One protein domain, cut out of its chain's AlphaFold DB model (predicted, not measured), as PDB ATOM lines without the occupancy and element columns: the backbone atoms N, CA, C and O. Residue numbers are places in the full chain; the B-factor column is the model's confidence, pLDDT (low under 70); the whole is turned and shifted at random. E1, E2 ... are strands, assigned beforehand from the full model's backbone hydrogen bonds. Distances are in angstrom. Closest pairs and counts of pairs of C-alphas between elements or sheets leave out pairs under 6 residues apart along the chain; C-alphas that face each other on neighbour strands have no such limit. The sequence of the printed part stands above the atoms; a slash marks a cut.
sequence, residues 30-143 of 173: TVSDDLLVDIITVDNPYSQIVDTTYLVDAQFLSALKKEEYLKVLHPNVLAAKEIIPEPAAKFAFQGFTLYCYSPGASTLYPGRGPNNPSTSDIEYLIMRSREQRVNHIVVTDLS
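Overview. This is residues 30 to 143 of the 173 residues of an uncharacterized protein of Atlantibacter sp. RC6 (UniProt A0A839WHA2). Two twisted sheets stand face to face as a sandwich, with the strands of one crossing those of the other at 36 degrees. The sheet E2-E8-E7-E4-E3 is curled like part of a barrel, with the short hairpin E3 and E4 at one edge; the other sheet, E1-E9-E6-E5, curls much less. The long link of residues 57 to 70 leads from one edge of the five-stranded sheet to its other edge. The printed part has 114 residues with nine named strands, E1 to E9 in order, and no named helix; both sheets are antiparallel and the class is all strand. The whole is compact, with a radius of gyration of the C-alphas of 14.1 A and spans of 38 by 36 by 27 A.

Arrangement. Start at residues 30 to 31, which pair antiparallel with residues 36 to 37 of E1, residues 35 to 43. Look next at E9, residues 133 to 141, the antiparallel neighbour of E1: N 38 and O 138 are 2.8 A apart. E6, residues 96 to 101, is the next neighbour, with N 99 and O 139 at 2.8 A. E5, residues 89 to 93, is the edge strand and forms a hairpin with E6, with N 91 and O 98 at 2.8 A. In the other sheet, find E2, residues 50 to 56, antiparallel to E8, residues 121 to 129, with N 52 and O 127 at 2.8 A. E7, residues 106 to 114, makes a hairpin with E8, with N 109 and O 126 at 2.8 A, and bends by 50 degrees at residue 110. E4, residues 77 to 79, pairs with E7 through N 112 and O 78, 2.8 A, and with E3, residues 71 to 74, through N 79 and O 71, 2.7 A. Between the sheets, the closest C-alphas of E8 and E9 are those of Met 127 and His 136, 6.9 A apart.

Along the chain. Find C-alpha 35 at (26.814, -11.971, 73.914); from there E1 runs 26.3 A to C-alpha 43. E2 measures 19.4 A, E6 16.5 A, E7 24.4 A and E8 24.9 A. E9 runs 26.0 A from C-alpha 133 at (41.812, -15.244, 94.192) to C-alpha 141 at (26.712, -7.107, 74.612).

Size, cuts and confidence. The C-alphas of Tyr 46 and Gly 95, 39.5 A apart, are the two farthest apart. The printed part has no cut, and the link E2 to E3, with 14 residues, is long. Mean pLDDT of the printed part is 92.0; residue 63 and residues 66 to 67 are under 70.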
ATOM      1  N   THR A  30      32.909 -17.611  76.434       96.19
ATOM      2  CA  THR A  30      31.727 -18.157  75.761       96.19
ATOM      3  C   THR A  30      31.137 -17.087  74.862       96.19
ATOM      4  O   THR A  30      31.093 -15.920  75.239       96.19
ATOM      5  N   VAL A  31      30.699 -17.488  73.671       95.12
ATOM      6  CA  VAL A  31      30.082 -16.598  72.688       95.12
ATOM      7  C   VAL A  31      28.748 -17.200  72.265       95.12
ATOM      8  O   VAL A  31      28.672 -18.390  71.956       95.12
ATOM      9  N   SER A  32      27.713 -16.373  72.258       89.81
ATOM     10  CA  SER A  32      26.438 -16.592  71.576       89.81
ATOM     11  C   SER A  32      26.214 -15.463  70.567       89.81
ATOM     12  O   SER A  32      27.067 -14.587  70.445       89.81
ATOM     13  N   ASP A  33      25.067 -15.452  69.888       87.62
ATOM     14  CA  ASP A  33      24.781 -14.478  68.823       87.62
ATOM     15  C   ASP A  33      24.971 -13.018  69.280       87.62
ATOM     16  O   ASP A  33      25.693 -12.269  68.625       87.62
ATOM     17  N   ASP A  34      24.440 -12.654  70.454       91.56
ATOM     18  CA  ASP A  34      24.462 -11.262  70.942       91.56
ATOM     19  C   ASP A  34      25.366 -11.030  72.163       91.56
ATOM     20  O   ASP A  34      25.426  -9.922  72.695       91.56
ATOM     21  N   LEU A  35      26.063 -12.059  72.657       96.00
ATOM     22  CA  LEU A  35      26.814 -11.971  73.914       96.00
ATOM     23  C   LEU A  35      28.152 -12.689  73.839       96.00
ATOM     24  O   LEU A  35      28.233 -13.850  73.443       96.00
ATOM     25  N   LEU A  36      29.188 -12.026  74.341       97.56
ATOM     26  CA  LEU A  36      30.461 -12.643  74.695       97.56
ATOM     27  C   LEU A  36      30.664 -12.506  76.201       97.56
ATOM     28  O   LEU A  36      30.668 -11.402  76.735       97.56
ATOM     29  N   VAL A  37      30.859 -13.628  76.885       98.00
ATOM     30  CA  VAL A  37      31.156 -13.686  78.318       98.00
ATOM     31  C   VAL A  37      32.597 -14.142  78.486       98.00
ATOM     32  O   VAL A  37      32.934 -15.267  78.121       98.00
ATOM     33  N   ASP A  38      33.441 -13.278  79.041       98.00
ATOM     34  CA  ASP A  38      34.840 -13.557  79.347       98.00
ATOM     35  C   ASP A  38      35.058 -13.563  80.859       98.00
ATOM     36  O   ASP A  38      34.855 -12.559  81.545       98.00
ATOM     37  N   ILE A  39      35.449 -14.719  81.382       97.81
ATOM     38  CA  ILE A  39      35.691 -14.953  82.801       97.81
ATOM     39  C   ILE A  39      37.170 -15.248  82.978       97.81
ATOM     40  O   ILE A  39      37.664 -16.299  82.562       97.81
ATOM     41  N   ILE A  40      37.865 -14.339  83.646       97.44
ATOM     42  CA  ILE A  40      39.276 -14.468  83.984       97.44
ATOM     43  C   ILE A  40      39.388 -14.750  85.474       97.44
ATOM     44  O   ILE A  40      38.951 -13.957  86.306       97.44
ATOM     45  N   THR A  41      40.013 -15.871  85.809       96.50
ATOM     46  CA  THR A  41      40.268 -16.286  87.185       96.50
ATOM     47  C   THR A  41      41.765 -16.436  87.405       96.50
ATOM     48  O   THR A  41      42.443 -17.122  86.637       96.50
ATOM     49  N   VAL A  42      42.282 -15.823  88.470       96.62
ATOM     50  CA  VAL A  42      43.706 -15.882  88.822       96.62
ATOM     51  C   VAL A  42      43.873 -16.338  90.265       96.62
ATOM     52  O   VAL A  42      43.348 -15.707  91.181       96.62
ATOM     53  N   ASP A  43      44.630 -17.416  90.461       97.25
ATOM     54  CA  ASP A  43      45.242 -17.744  91.747       97.25
ATOM     55  C   ASP A  43      46.517 -16.922  91.902       97.25
ATOM     56  O   ASP A  43      47.466 -17.089  91.140       97.25
ATOM     57  N   ASN A  44      46.523 -16.017  92.874       96.62
ATOM     58  CA  ASN A  44      47.573 -15.037  93.129       96.62
ATOM     59  C   ASN A  44      48.119 -15.224  94.557       96.62
ATOM     60  O   ASN A  44      47.867 -14.399  95.439       96.62
ATOM     61  N   PRO A  45      48.852 -16.319  94.831       96.75
ATOM     62  CA  PRO A  45      49.206 -16.731  96.195       96.75
ATOM     63  C   PRO A  45      49.996 -15.673  96.981       96.75
ATOM     64  O   PRO A  45      49.951 -15.646  98.210       96.75
ATOM     65  N   TYR A  46      50.681 -14.776  96.273       96.31
ATOM     66  CA  TYR A  46      51.544 -13.745  96.841       96.31
ATOM     67  C   TYR A  46      50.918 -12.339  96.868       96.31
ATOM     68  O   TYR A  46      51.620 -11.371  97.155       96.31
ATOM     69  N   SER A  47      49.618 -12.199  96.574       96.38
ATOM     70  CA  SER A  47      48.894 -10.910  96.599       96.38
ATOM     71  C   SER A  47      49.566  -9.798  95.776       96.38
ATOM     72  O   SER A  47      49.588  -8.611  96.138       96.38
ATOM     73  N   GLN A  48      50.134 -10.190  94.637       94.88
ATOM     74  CA  GLN A  48      50.725  -9.271  93.671       94.88
ATOM     75  C   GLN A  48      49.634  -8.487  92.939       94.88
ATOM     76  O   GLN A  48      48.450  -8.803  93.052       94.88
ATOM     77  N   ILE A  49      50.017  -7.436  92.212       95.44
ATOM     78  CA  ILE A  49      49.069  -6.725  91.348       95.44
ATOM     79  C   ILE A  49      48.690  -7.649  90.194       95.44
ATOM     80  O   ILE A  49      49.556  -8.073  89.435       95.44
ATOM     81  N   VAL A  50      47.395  -7.908  90.049       96.50
ATOM     82  CA  VAL A  50      46.809  -8.555  88.878       96.50
ATOM     83  C   VAL A  50      46.028  -7.500  88.114       96.50
ATOM     84  O   VAL A  50      45.013  -7.015  88.611       96.50
ATOM     85  N   ASP A  51      46.500  -7.174  86.913       96.38
ATOM     86  CA  ASP A  51      45.795  -6.309  85.972       96.38
ATOM     87  C   ASP A  51      45.202  -7.136  84.834       96.38
ATOM     88  O   ASP A  51      45.869  -7.962  84.212       96.38
ATOM     89  N   THR A  52      43.931  -6.897  84.541       96.25
ATOM     90  CA  THR A  52      43.279  -7.347  83.315       96.25
ATOM     91  C   THR A  52      42.949  -6.127  82.485       96.25
ATOM     92  O   THR A  52      42.156  -5.287  82.908       96.25
ATOM     93  N   THR A  53      43.559  -6.040  81.307       95.19
ATOM     94  CA  THR A  53      43.457  -4.885  80.419       95.19
ATOM     95  C   THR A  53      42.696  -5.254  79.156       95.19
ATOM     96  O   THR A  53      43.101  -6.157  78.428       95.19
ATOM     97  N   TYR A  54      41.630  -4.513  78.879       95.06
ATOM     98  CA  TYR A  54      40.949  -4.515  77.590       95.06
ATOM     99  C   TYR A  54      41.341  -3.263  76.825       95.06
ATOM    100  O   TYR A  54      41.229  -2.158  77.351       95.06
ATOM    101  N   LEU A  55      41.805  -3.467  75.596       94.00
ATOM    102  CA  LEU A  55      42.111  -2.418  74.637       94.00
ATOM    103  C   LEU A  55      40.958  -2.353  73.648       94.00
ATOM    104  O   LEU A  55      40.646  -3.361  73.013       94.00
ATOM    105  N   VAL A  56      40.316  -1.198  73.541       92.94
ATOM    106  CA  VAL A  56      39.124  -1.023  72.720       92.94
ATOM    107  C   VAL A  56      39.396   0.062  71.692       92.94
ATOM    108  O   VAL A  56      39.501   1.240  72.031       92.94
ATOM    109  N   ASP A  57      39.497  -0.339  70.424       91.62
ATOM    110  CA  ASP A  57      39.630   0.577  69.285       91.62
ATOM    111  C   ASP A  57      38.270   1.195  68.914       91.62
ATOM    112  O   ASP A  57      37.709   0.989  67.841       91.62
ATOM    113  N   ALA A  58      37.685   1.886  69.888       89.12
ATOM    114  CA  ALA A  58      36.456   2.654  69.788       89.12
ATOM    115  C   ALA A  58      36.450   3.698  70.910       89.12
ATOM    116  O   ALA A  58      37.214   3.594  71.864       89.12
ATOM    117  N   GLN A  59      35.578   4.698  70.817       87.94
ATOM    118  CA  GLN A  59      35.431   5.722  71.855       87.94
ATOM    119  C   GLN A  59      34.196   5.448  72.707       87.94
ATOM    120  O   GLN A  59      33.161   5.026  72.182       87.94
ATOM    121  N   PHE A  60      34.281   5.737  74.008       88.69
ATOM    122  CA  PHE A  60      33.105   5.719  74.874       88.69
ATOM    123  C   PHE A  60      32.039   6.685  74.339       88.69
ATOM    124  O   PHE A  60      32.328   7.856  74.089       88.69
ATOM    125  N   LEU A  61      30.790   6.227  74.218       86.75
ATOM    126  CA  LEU A  61      29.671   7.096  73.830       86.75
ATOM    127  C   LEU A  61      29.403   8.170  74.890       86.75
ATOM    128  O   LEU A  61      29.125   9.323  74.568       86.75
ATOM    129  N   SER A  62      29.536   7.810  76.167       77.12
ATOM    130  CA  SER A  62      29.663   8.776  77.253       77.12
ATOM    131  C   SER A  62      31.123   9.207  77.337       77.12
ATOM    132  O   SER A  62      31.904   8.618  78.085       77.12
ATOM    133  N   ALA A  63      31.508  10.188  76.524       62.94
ATOM    134  CA  ALA A  63      32.877  10.681  76.516       62.94
ATOM    135  C   ALA A  63      33.286  11.135  77.928       62.94
ATOM    136  O   ALA A  63      32.744  12.113  78.452       62.94
ATOM    137  N   LEU A  64      34.250  10.433  78.532       70.56
ATOM    138  CA  LEU A  64      34.976  10.944  79.689       70.56
ATOM    139  C   LEU A  64      35.770  12.159  79.220       70.56
ATOM    140  O   LEU A  64      36.464  12.109  78.197       70.56
ATOM    141  N   LYS A  65      35.657  13.274  79.937       71.25
ATOM    142  CA  LYS A  65      36.390  14.480  79.566       71.25
ATOM    143  C   LYS A  65      37.882  14.266  79.782       71.25
ATOM    144  O   LYS A  65      38.304  13.516  80.660       71.25
ATOM    145  N   LYS A  66      38.710  14.955  78.995       65.94
ATOM    146  CA  LYS A  66      40.171  14.805  79.066       65.94
ATOM    147  C   LYS A  66      40.712  15.121  80.466       65.94
ATOM    148  O   LYS A  66      41.677  14.509  80.907       65.94
ATOM    149  N   GLU A  67      40.059  16.037  81.174       68.88
ATOM    150  CA  GLU A  67      40.401  16.451  82.535       68.88
ATOM    151  C   GLU A  67      40.110  15.368  83.582       68.88
ATOM    152  O   GLU A  67      40.570  15.473  84.713       68.88
ATOM    153  N   GLU A  68      39.359  14.324  83.226       77.44
ATOM    154  CA  GLU A  68      39.075  13.204  84.122       77.44
ATOM    155  C   GLU A  68      40.256  12.232  84.209       77.44
ATOM    156  O   GLU A  68      40.366  11.521  85.206       77.44
ATOM    157  N   TYR A  69      41.176  12.257  83.233       80.00
ATOM    158  CA  TYR A  69      42.390  11.438  83.176       80.00
ATOM    159  C   TYR A  69      43.516  12.017  84.043       80.00
ATOM    160  O   TYR A  69      44.420  12.707  83.570       80.00
ATOM    161  N   LEU A  70      43.450  11.739  85.343       78.56
ATOM    162  CA  LEU A  70      44.271  12.398  86.363       78.56
ATOM    163  C   LEU A  70      45.527  11.614  86.771       78.56
ATOM    164  O   LEU A  70      46.405  12.170  87.433       78.56
ATOM    165  N   LYS A  71      45.619  10.324  86.427       84.31
ATOM    166  CA  LYS A  71      46.656   9.417  86.945       84.31
ATOM    167  C   LYS A  71      47.350   8.659  85.822       84.31
ATOM    168  O   LYS A  71      46.696   8.140  84.934       84.31
ATOM    169  N   VAL A  72      48.668   8.507  85.902       86.06
ATOM    170  CA  VAL A  72      49.409   7.563  85.050       86.06
ATOM    171  C   VAL A  72      49.330   6.173  85.688       86.06
ATOM    172  O   VAL A  72      49.742   6.012  86.838       86.06
ATOM    173  N   LEU A  73      48.781   5.179  84.979       84.56
ATOM    174  CA  LEU A  73      48.634   3.808  85.500       84.56
ATOM    175  C   LEU A  73      49.729   2.858  84.992       84.56
ATOM    176  O   LEU A  73      50.259   2.064  85.766       84.56
ATOM    177  N   HIS A  74      50.081   2.989  83.713       81.00
ATOM    178  CA  HIS A  74      51.193   2.312  83.039       81.00
ATOM    179  C   HIS A  74      51.949   3.342  82.188       81.00
ATOM    180  O   HIS A  74      51.426   4.440  81.971       81.00
ATOM    181  N   PRO A  75      53.160   3.034  81.685       81.75
ATOM    182  CA  PRO A  75      53.843   3.919  80.749       81.75
ATOM    183  C   PRO A  75      52.916   4.320  79.595       81.75
ATOM    184  O   PRO A  75      52.403   3.466  78.881       81.75
ATOM    185  N   ASN A  76      52.695   5.627  79.440       85.00
ATOM    186  CA  ASN A  76      51.828   6.233  78.421       85.00
ATOM    187  C   ASN A  76      50.324   5.897  78.514       85.00
ATOM    188  O   ASN A  76      49.591   6.210  77.584       85.00
ATOM    189  N   VAL A  77      49.844   5.320  79.621       88.56
ATOM    190  CA  VAL A  77      48.407   5.100  79.860       88.56
ATOM    191  C   VAL A  77      47.934   6.014  80.978       88.56
ATOM    192  O   VAL A  77      48.358   5.877  82.134       88.56
ATOM    193  N   LEU A  78      47.038   6.936  80.633       90.94
ATOM    194  CA  LEU A  78      46.350   7.783  81.596       90.94
ATOM    195  C   LEU A  78      45.051   7.105  82.017       90.94
ATOM    196  O   LEU A  78      44.337   6.570  81.181       90.94
ATOM    197  N   ALA A  79      44.739   7.140  83.302       91.12
ATOM    198  CA  ALA A  79      43.523   6.605  83.881       91.12
ATOM    199  C   ALA A  79      42.645   7.736  84.412       91.12
ATOM    200  O   ALA A  79      43.136   8.695  85.022       91.12
ATOM    201  N   ALA A  80      41.347   7.584  84.181       90.50
ATOM    202  CA  ALA A  80      40.303   8.387  84.771       90.50
ATOM    203  C   ALA A  80      40.094   8.040  86.255       90.50
ATOM    204  O   ALA A  80      40.845   7.259  86.854       90.50
ATOM    205  N   LYS A  81      39.061   8.630  86.864       89.69
ATOM    206  CA  LYS A  81      38.647   8.268  88.219       89.69
ATOM    207  C   LYS A  81      38.351   6.769  88.303       89.69
ATOM    208  O   LYS A  81      37.699   6.193  87.437       89.69
ATOM    209  N   GLU A  82      38.823   6.164  89.382       92.75
ATOM    210  CA  GLU A  82      38.619   4.753  89.654       92.75
ATOM    211  C   GLU A  82      37.163   4.415  90.005       92.75
ATOM    212  O   GLU A  82      36.443   5.215  90.611       92.75
ATOM    213  N   ILE A  83      36.740   3.216  89.611       94.12
ATOM    214  CA  ILE A  83      35.376   2.705  89.763       94.12
ATOM    215  C   ILE A  83      35.442   1.364  90.499       94.12
ATOM    216  O   ILE A  83      36.301   0.534  90.210       94.12
ATOM    217  N   ILE A  84      34.525   1.131  91.438       96.56
ATOM    218  CA  ILE A  84      34.331  -0.194  92.042       96.56
ATOM    219  C   ILE A  84      33.440  -1.003  91.086       96.56
ATOM    220  O   ILE A  84      32.305  -0.586  90.854       96.56
ATOM    221  N   PRO A  85      33.909  -2.127  90.513       96.12
ATOM    222  CA  PRO A  85      33.167  -2.895  89.510       96.12
ATOM    223  C   PRO A  85      32.154  -3.869  90.144       96.12
ATOM    224  O   PRO A  85      32.004  -5.003  89.688       96.12
ATOM    225  N   GLU A  86      31.474  -3.440  91.208       93.94
ATOM    226  CA  GLU A  86      30.379  -4.161  91.863       93.94
ATOM    227  C   GLU A  86      29.334  -3.140  92.374       93.94
ATOM    228  O   GLU A  86      29.571  -2.483  93.391       93.94
ATOM    229  N   PRO A  87      28.191  -2.947  91.675       95.25
ATOM    230  CA  PRO A  87      27.714  -3.678  90.491       95.25
ATOM    231  C   PRO A  87      28.569  -3.442  89.233       95.25
ATOM    232  O   PRO A  87      29.440  -2.577  89.213       95.25
ATOM    233  N   ALA A  88      28.309  -4.216  88.174       97.12
ATOM    234  CA  ALA A  88      29.056  -4.128  86.920       97.12
ATOM    235  C   ALA A  88      29.079  -2.696  86.352       97.12
ATOM    236  O   ALA A  88      28.039  -2.049  86.223       97.12
ATOM    237  N   ALA A  89      30.264  -2.220  85.976       96.12
ATOM    238  CA  ALA A  89      30.448  -0.933  85.321       96.12
ATOM    239  C   ALA A  89      30.170  -1.061  83.815       96.12
ATOM    240  O   ALA A  89      30.746  -1.926  83.149       96.12
ATOM    241  N   LYS A  90      29.294  -0.198  83.289       95.75
ATOM    242  CA  LYS A  90      28.822  -0.209  81.897       95.75
ATOM    243  C   LYS A  90      29.568   0.825  81.050       95.75
ATOM    244  O   LYS A  90      29.581   2.004  81.394       95.75
ATOM    245  N   PHE A  91      30.102   0.392  79.910       95.50
ATOM    246  CA  PHE A  91      30.774   1.236  78.921       95.50
ATOM    247  C   PHE A  91      30.175   0.986  77.544       95.50
ATOM    248  O   PHE A  91      30.378  -0.075  76.954       95.50
ATOM    249  N   ALA A  92      29.411   1.954  77.045       95.38
ATOM    250  CA  ALA A  92      28.783   1.868  75.735       95.38
ATOM    251  C   ALA A  92      29.720   2.412  74.649       95.38
ATOM    252  O   ALA A  92      30.318   3.478  74.813       95.38
ATOM    253  N   PHE A  93      29.789   1.693  73.536       94.12
ATOM    254  CA  PHE A  93      30.523   2.046  72.328       94.12
ATOM    255  C   PHE A  93      29.568   2.042  71.135       94.12
ATOM    256  O   PHE A  93      28.407   1.638  71.235       94.12
ATOM    257  N   GLN A  94      30.049   2.491  69.979       92.81
ATOM    258  CA  GLN A  94      29.273   2.361  68.755       92.81
ATOM    259  C   GLN A  94      29.119   0.876  68.389       92.81
ATOM    260  O   GLN A  94      30.074   0.239  67.954       92.81
ATOM    261  N   GLY A  95      27.904   0.347  68.552       92.56
ATOM    262  CA  GLY A  95      27.527  -1.006  68.137       92.56
ATOM    263  C   GLY A  95      27.742  -2.112  69.173       92.56
ATOM    264  O   GLY A  95      27.456  -3.253  68.855       92.56
ATOM    265  N   PHE A  96      28.234  -1.813  70.379       96.06
ATOM    266  CA  PHE A  96      28.340  -2.799  71.464       96.06
ATOM    267  C   PHE A  96      28.476  -2.118  72.832       96.06
ATOM    268  O   PHE A  96      28.813  -0.936  72.932       96.06
ATOM    269  N   THR A  97      28.255  -2.874  73.904       97.25
ATOM    270  CA  THR A  97      28.450  -2.415  75.286       97.25
ATOM    271  C   THR A  97      29.302  -3.410  76.069       97.25
ATOM    272  O   THR A  97      29.063  -4.612  76.022       97.25
ATOM    273  N   LEU A  98      30.269  -2.913  76.841       97.69
ATOM    274  CA  LEU A  98      31.043  -3.712  77.791       97.69
ATOM    275  C   LEU A  98      30.523  -3.532  79.218       97.69
ATOM    276  O   LEU A  98      30.327  -2.412  79.688       97.69
ATOM    277  N   TYR A  99      30.381  -4.646  79.923       98.06
ATOM    278  CA  TYR A  99      30.047  -4.723  81.338       98.06
ATOM    279  C   TYR A  99      31.226  -5.333  82.088       98.06
ATOM    280  O   TYR A  99      31.474  -6.533  81.981       98.06
ATOM    281  N   CYS A 100      31.958  -4.512  82.838       98.25
ATOM    282  CA  CYS A 100      33.101  -4.944  83.641       98.25
ATOM    283  C   CYS A 100      32.661  -5.215  85.079       98.25
ATOM    284  O   CYS A 100      32.139  -4.322  85.748       98.25
ATOM    285  N   TYR A 101      32.894  -6.427  85.566       98.31
ATOM    286  CA  TYR A 101      32.518  -6.860  86.904       98.31
ATOM    287  C   TYR A 101      33.662  -7.611  87.567       98.31
ATOM    288  O   TYR A 101      34.316  -8.454  86.956       98.31
ATOM    289  N   SER A 102      33.882  -7.339  88.846       97.12
ATOM    290  CA  SER A 102      34.770  -8.145  89.672       97.12
ATOM    291  C   SER A 102      34.206  -8.181  91.082       97.12
ATOM    292  O   SER A 102      34.144  -7.122  91.705       97.12
ATOM    293  N   PRO A 103      33.835  -9.360  91.609       92.12
ATOM    294  CA  PRO A 103      33.514  -9.471  93.021       92.12
ATOM    295  C   PRO A 103      34.780  -9.226  93.853       92.12
ATOM    296  O   PRO A 103      35.879  -9.583  93.422       92.12
ATOM    297  N   GLY A 104      34.614  -8.661  95.049       89.44
ATOM    298  CA  GLY A 104      35.708  -8.478  96.011       89.44
ATOM    299  C   GLY A 104      36.488  -7.168  95.860       89.44
ATOM    300  O   GLY A 104      36.000  -6.179  95.309       89.44
ATOM    301  N   ALA A 105      37.703  -7.133  96.409       94.44
ATOM    302  CA  ALA A 105      38.566  -5.955  96.448       94.44
ATOM    303  C   ALA A 105      39.283  -5.729  95.106       94.44
ATOM    304  O   ALA A 105      40.489  -5.961  94.962       94.44
ATOM    305  N   SER A 106      38.519  -5.242  94.131       96.81
ATOM    306  CA  SER A 106      39.012  -4.841  92.816       96.81
ATOM    307  C   SER A 106      38.688  -3.389  92.504       96.81
ATOM    308  O   SER A 106      37.775  -2.775  93.057       96.81
ATOM    309  N   THR A 107      39.450  -2.825  91.579       97.44
ATOM    310  CA  THR A 107      39.267  -1.460  91.104       97.44
ATOM    311  C   THR A 107      39.367  -1.434  89.590       97.44
ATOM    312  O   THR A 107      40.290  -2.006  89.021       97.44
ATOM    313  N   LEU A 108      38.421  -0.770  88.936       97.12
ATOM    314  CA  LEU A 108      38.426  -0.540  87.501       97.12
ATOM    315  C   LEU A 108      38.933   0.869  87.196       97.12
ATOM    316  O   LEU A 108      38.439   1.857  87.739       97.12
ATOM    317  N   TYR A 109      39.885   0.944  86.278       95.25
ATOM    318  CA  TYR A 109      40.426   2.176  85.732       95.25
ATOM    319  C   TYR A 109      40.037   2.278  84.252       95.25
ATOM    320  O   TYR A 109      40.630   1.577  83.424       95.25
ATOM    321  N   PRO A 110      39.061   3.132  83.893       93.94
ATOM    322  CA  PRO A 110      38.922   3.599  82.522       93.94
ATOM    323  C   PRO A 110      40.172   4.397  82.176       93.94
ATOM    324  O   PRO A 110      40.615   5.227  82.969       93.94
ATOM    325  N   GLY A 111      40.773   4.132  81.034       92.25
ATOM    326  CA  GLY A 111      42.034   4.728  80.645       92.25
ATOM    327  C   GLY A 111      42.084   5.032  79.165       92.25
ATOM    328  O   GLY A 111      41.261   4.563  78.394       92.25
ATOM    329  N   ARG A 112      43.084   5.811  78.782       91.38
ATOM    330  CA  ARG A 112      43.378   6.148  77.400       91.38
ATOM    331  C   ARG A 112      44.883   6.123  77.206       91.38
ATOM    332  O   ARG A 112      45.638   6.615  78.051       91.38
ATOM    333  N   GLY A 113      45.312   5.523  76.111       90.94
ATOM    334  CA  GLY A 113      46.721   5.335  75.801       90.94
ATOM    335  C   GLY A 113      46.940   5.049  74.321       90.94
ATOM    336  O   GLY A 113      45.966   4.927  73.573       90.94
ATOM    337  N   PRO A 114      48.204   4.949  73.891       90.56
ATOM    338  CA  PRO A 114      48.547   4.815  72.486       90.56
ATOM    339  C   PRO A 114      48.094   3.470  71.910       90.56
ATOM    340  O   PRO A 114      48.273   2.420  72.525       90.56
ATOM    341  N   ASN A 115      47.588   3.500  70.681       88.31
ATOM    342  CA  ASN A 115      47.379   2.315  69.858       88.31
ATOM    343  C   ASN A 115      48.727   1.658  69.484       88.31
ATOM    344  O   ASN A 115      49.803   2.220  69.708       88.31
ATOM    345  N   ASN A 116      48.689   0.472  68.877       80.31
ATOM    346  CA  ASN A 116      49.866  -0.187  68.320       80.31
ATOM    347  C   ASN A 116      49.666  -0.503  66.822       80.31
ATOM    348  O   ASN A 116      48.968  -1.467  66.504       80.31
ATOM    349  N   PRO A 117      50.285   0.257  65.893       81.94
ATOM    350  CA  PRO A 117      51.272   1.321  66.118       81.94
ATOM    351  C   PRO A 117      50.666   2.590  66.745       81.94
ATOM    352  O   PRO A 117      49.472   2.844  66.616       81.94
ATOM    353  N   SER A 118      51.502   3.411  67.395       84.44
ATOM    354  CA  SER A 118      51.097   4.615  68.152       84.44
ATOM    355  C   SER A 118      50.709   5.799  67.252       84.44
ATOM    356  O   SER A 118      51.293   6.880  67.330       84.44
ATOM    357  N   THR A 119      49.736   5.592  66.366       87.81
ATOM    358  CA  THR A 119      49.191   6.603  65.444       87.81
ATOM    359  C   THR A 119      47.930   7.284  65.974       87.81
ATOM    360  O   THR A 119      47.543   8.336  65.470       87.81
ATOM    361  N   SER A 120      47.286   6.694  66.976       88.62
ATOM    362  CA  SER A 120      46.094   7.205  67.652       88.62
ATOM    363  C   SER A 120      46.100   6.761  69.112       88.62
ATOM    364  O   SER A 120      46.917   5.924  69.494       88.62
ATOM    365  N   ASP A 121      45.181   7.299  69.909       89.69
ATOM    366  CA  ASP A 121      44.861   6.731  71.217       89.69
ATOM    367  C   ASP A 121      43.629   5.831  71.106       89.69
ATOM    368  O   ASP A 121      42.719   6.130  70.329       89.69
ATOM    369  N   ILE A 122      43.586   4.793  71.935       92.06
ATOM    370  CA  ILE A 122      42.439   3.901  72.121       92.06
ATOM    371  C   ILE A 122      42.012   3.892  73.589       92.06
ATOM    372  O   ILE A 122      42.757   4.345  74.467       92.06
ATOM    373  N   GLU A 123      40.814   3.381  73.853       93.06
ATOM    374  CA  GLU A 123      40.287   3.273  75.210       93.06
ATOM    375  C   GLU A 123      40.809   2.001  75.888       93.06
ATOM    376  O   GLU A 123      40.960   0.941  75.278       93.06
ATOM    377  N   TYR A 124      41.099   2.119  77.177       94.25
ATOM    378  CA  TYR A 124      41.594   1.060  78.043       94.25
ATOM    379  C   TYR A 124      40.573   0.835  79.156       94.25
ATOM    380  O   TYR A 124      40.094   1.780  79.779       94.25
ATOM    381  N   LEU A 125      40.283  -0.419  79.473       95.56
ATOM    382  CA  LEU A 125      39.564  -0.794  80.688       95.56
ATOM    383  C   LEU A 125      40.462  -1.731  81.485       95.56
ATOM    384  O   LEU A 125      40.766  -2.834  81.033       95.56
ATOM    385  N   ILE A 126      40.941  -1.266  82.641       96.62
ATOM    386  CA  ILE A 126      41.934  -1.986  83.444       96.62
ATOM    387  C   ILE A 126      41.327  -2.338  84.795       96.62
ATOM    388  O   ILE A 126      41.173  -1.471  85.652       96.62
ATOM    389  N   MET A 127      40.982  -3.609  84.988       97.62
ATOM    390  CA  MET A 127      40.593  -4.129  86.299       97.62
ATOM    391  C   MET A 127      41.838  -4.578  87.053       97.62
ATOM    392  O   MET A 127      42.609  -5.388  86.540       97.62
ATOM    393  N   ARG A 128      42.018  -4.056  88.264       97.62
ATOM    394  CA  ARG A 128      43.157  -4.310  89.142       97.62
ATOM    395  C   ARG A 128      42.700  -4.945  90.445       97.62
ATOM    396  O   ARG A 128      41.807  -4.415  91.102       97.62
ATOM    397  N   SER A 129      43.399  -5.989  90.875       97.94
ATOM    398  CA  SER A 129      43.225  -6.600  92.195       97.94
ATOM    399  C   SER A 129      44.562  -7.028  92.805       97.94
ATOM    400  O   SER A 129      45.577  -7.137  92.115       97.94
ATOM    401  N   ARG A 130      44.560  -7.263  94.118       97.69
ATOM    402  CA  ARG A 130      45.643  -7.924  94.873       97.69
ATOM    403  C   ARG A 130      45.144  -9.128  95.669       97.69
ATOM    404  O   ARG A 130      45.886  -9.683  96.482       97.69
ATOM    405  N   GLU A 131      43.884  -9.512  95.485       96.94
ATOM    406  CA  GLU A 131      43.329 -10.661  96.186       96.94
ATOM    407  C   GLU A 131      44.076 -11.936  95.801       96.94
ATOM    408  O   GLU A 131      44.611 -12.054  94.697       96.94
ATOM    409  N   GLN A 132      44.106 -12.901  96.721       96.19
ATOM    410  CA  GLN A 132      44.716 -14.205  96.454       96.19
ATOM    411  C   GLN A 132      43.941 -15.014  95.416       96.19
ATOM    412  O   GLN A 132      44.488 -15.928  94.805       96.19
ATOM    413  N   ARG A 133      42.671 -14.665  95.208       94.94
ATOM    414  CA  ARG A 133      41.812 -15.244  94.192       94.94
ATOM    415  C   ARG A 133      41.051 -14.130  93.496       94.94
ATOM    416  O   ARG A 133      40.132 -13.568  94.071       94.94
ATOM    417  N   VAL A 134      41.423 -13.846  92.257       96.44
ATOM    418  CA  VAL A 134      40.838 -12.763  91.462       96.44
ATOM    419  C   VAL A 134      39.846 -13.345  90.465       96.44
ATOM    420  O   VAL A 134      40.149 -14.353  89.827       96.44
ATOM    421  N   ASN A 135      38.681 -12.711  90.315       96.62
ATOM    422  CA  ASN A 135      37.747 -12.981  89.222       96.62
ATOM    423  C   ASN A 135      37.431 -11.673  88.498       96.62
ATOM    424  O   ASN A 135      36.679 -10.854  89.010       96.62
ATOM    425  N   HIS A 136      37.984 -11.486  87.309       98.00
ATOM    426  CA  HIS A 136      37.660 -10.365  86.437       98.00
ATOM    427  C   HIS A 136      36.742 -10.865  85.328       98.00
ATOM    428  O   HIS A 136      37.092 -11.782  84.590       98.00
ATOM    429  N   ILE A 137      35.552 -10.289  85.234       98.31
ATOM    430  CA  ILE A 137      34.506 -10.722  84.314       98.31
ATOM    431  C   ILE A 137      34.170  -9.557  83.398       98.31
ATOM    432  O   ILE A 137      33.900  -8.448  83.863       98.31
ATOM    433  N   VAL A 138      34.164  -9.814  82.096       98.38
ATOM    434  CA  VAL A 138      33.674  -8.864  81.100       98.38
ATOM    435  C   VAL A 138      32.593  -9.535  80.280       98.38
ATOM    436  O   VAL A 138      32.809 -10.595  79.699       98.38
ATOM    437  N   VAL A 139      31.421  -8.908  80.231       98.31
ATOM    438  CA  VAL A 139      30.376  -9.280  79.279       98.31
ATOM    439  C   VAL A 139      30.310  -8.217  78.197       98.31
ATOM    440  O   VAL A 139      30.135  -7.038  78.493       98.31
ATOM    441  N   THR A 140      30.474  -8.641  76.950       98.12
ATOM    442  CA  THR A 140      30.234  -7.814  75.771       98.12
ATOM    443  C   THR A 140      28.839  -8.120  75.268       98.12
ATOM    444  O   THR A 140      28.571  -9.236  74.831       98.12
ATOM    445  N   ASP A 141      27.968  -7.128  75.341       97.44
ATOM    446  CA  ASP A 141      26.712  -7.107  74.612       97.44
ATOM    447  C   ASP A 141      26.988  -6.626  73.186       97.44
ATOM    448  O   ASP A 141      27.313  -5.455  72.977       97.44
ATOM    449  N   LEU A 142      26.918  -7.553  72.230       96.12
ATOM    450  CA  LEU A 142      27.234  -7.325  70.821       96.12
ATOM    451  C   LEU A 142      26.107  -6.601  70.075       96.12
ATOM    452  O   LEU A 142      26.369  -6.064  69.004       96.12
ATOM    453  N   SER A 143      24.883  -6.561  70.618       94.06
ATOM    454  CA  SER A 143      23.806  -5.738  70.049       94.06
ATOM    455  C   SER A 143      23.900  -4.285  70.523       94.06
ATOM    456  O   SER A 143      23.542  -3.357  69.801       94.06
TER     457      SER A 143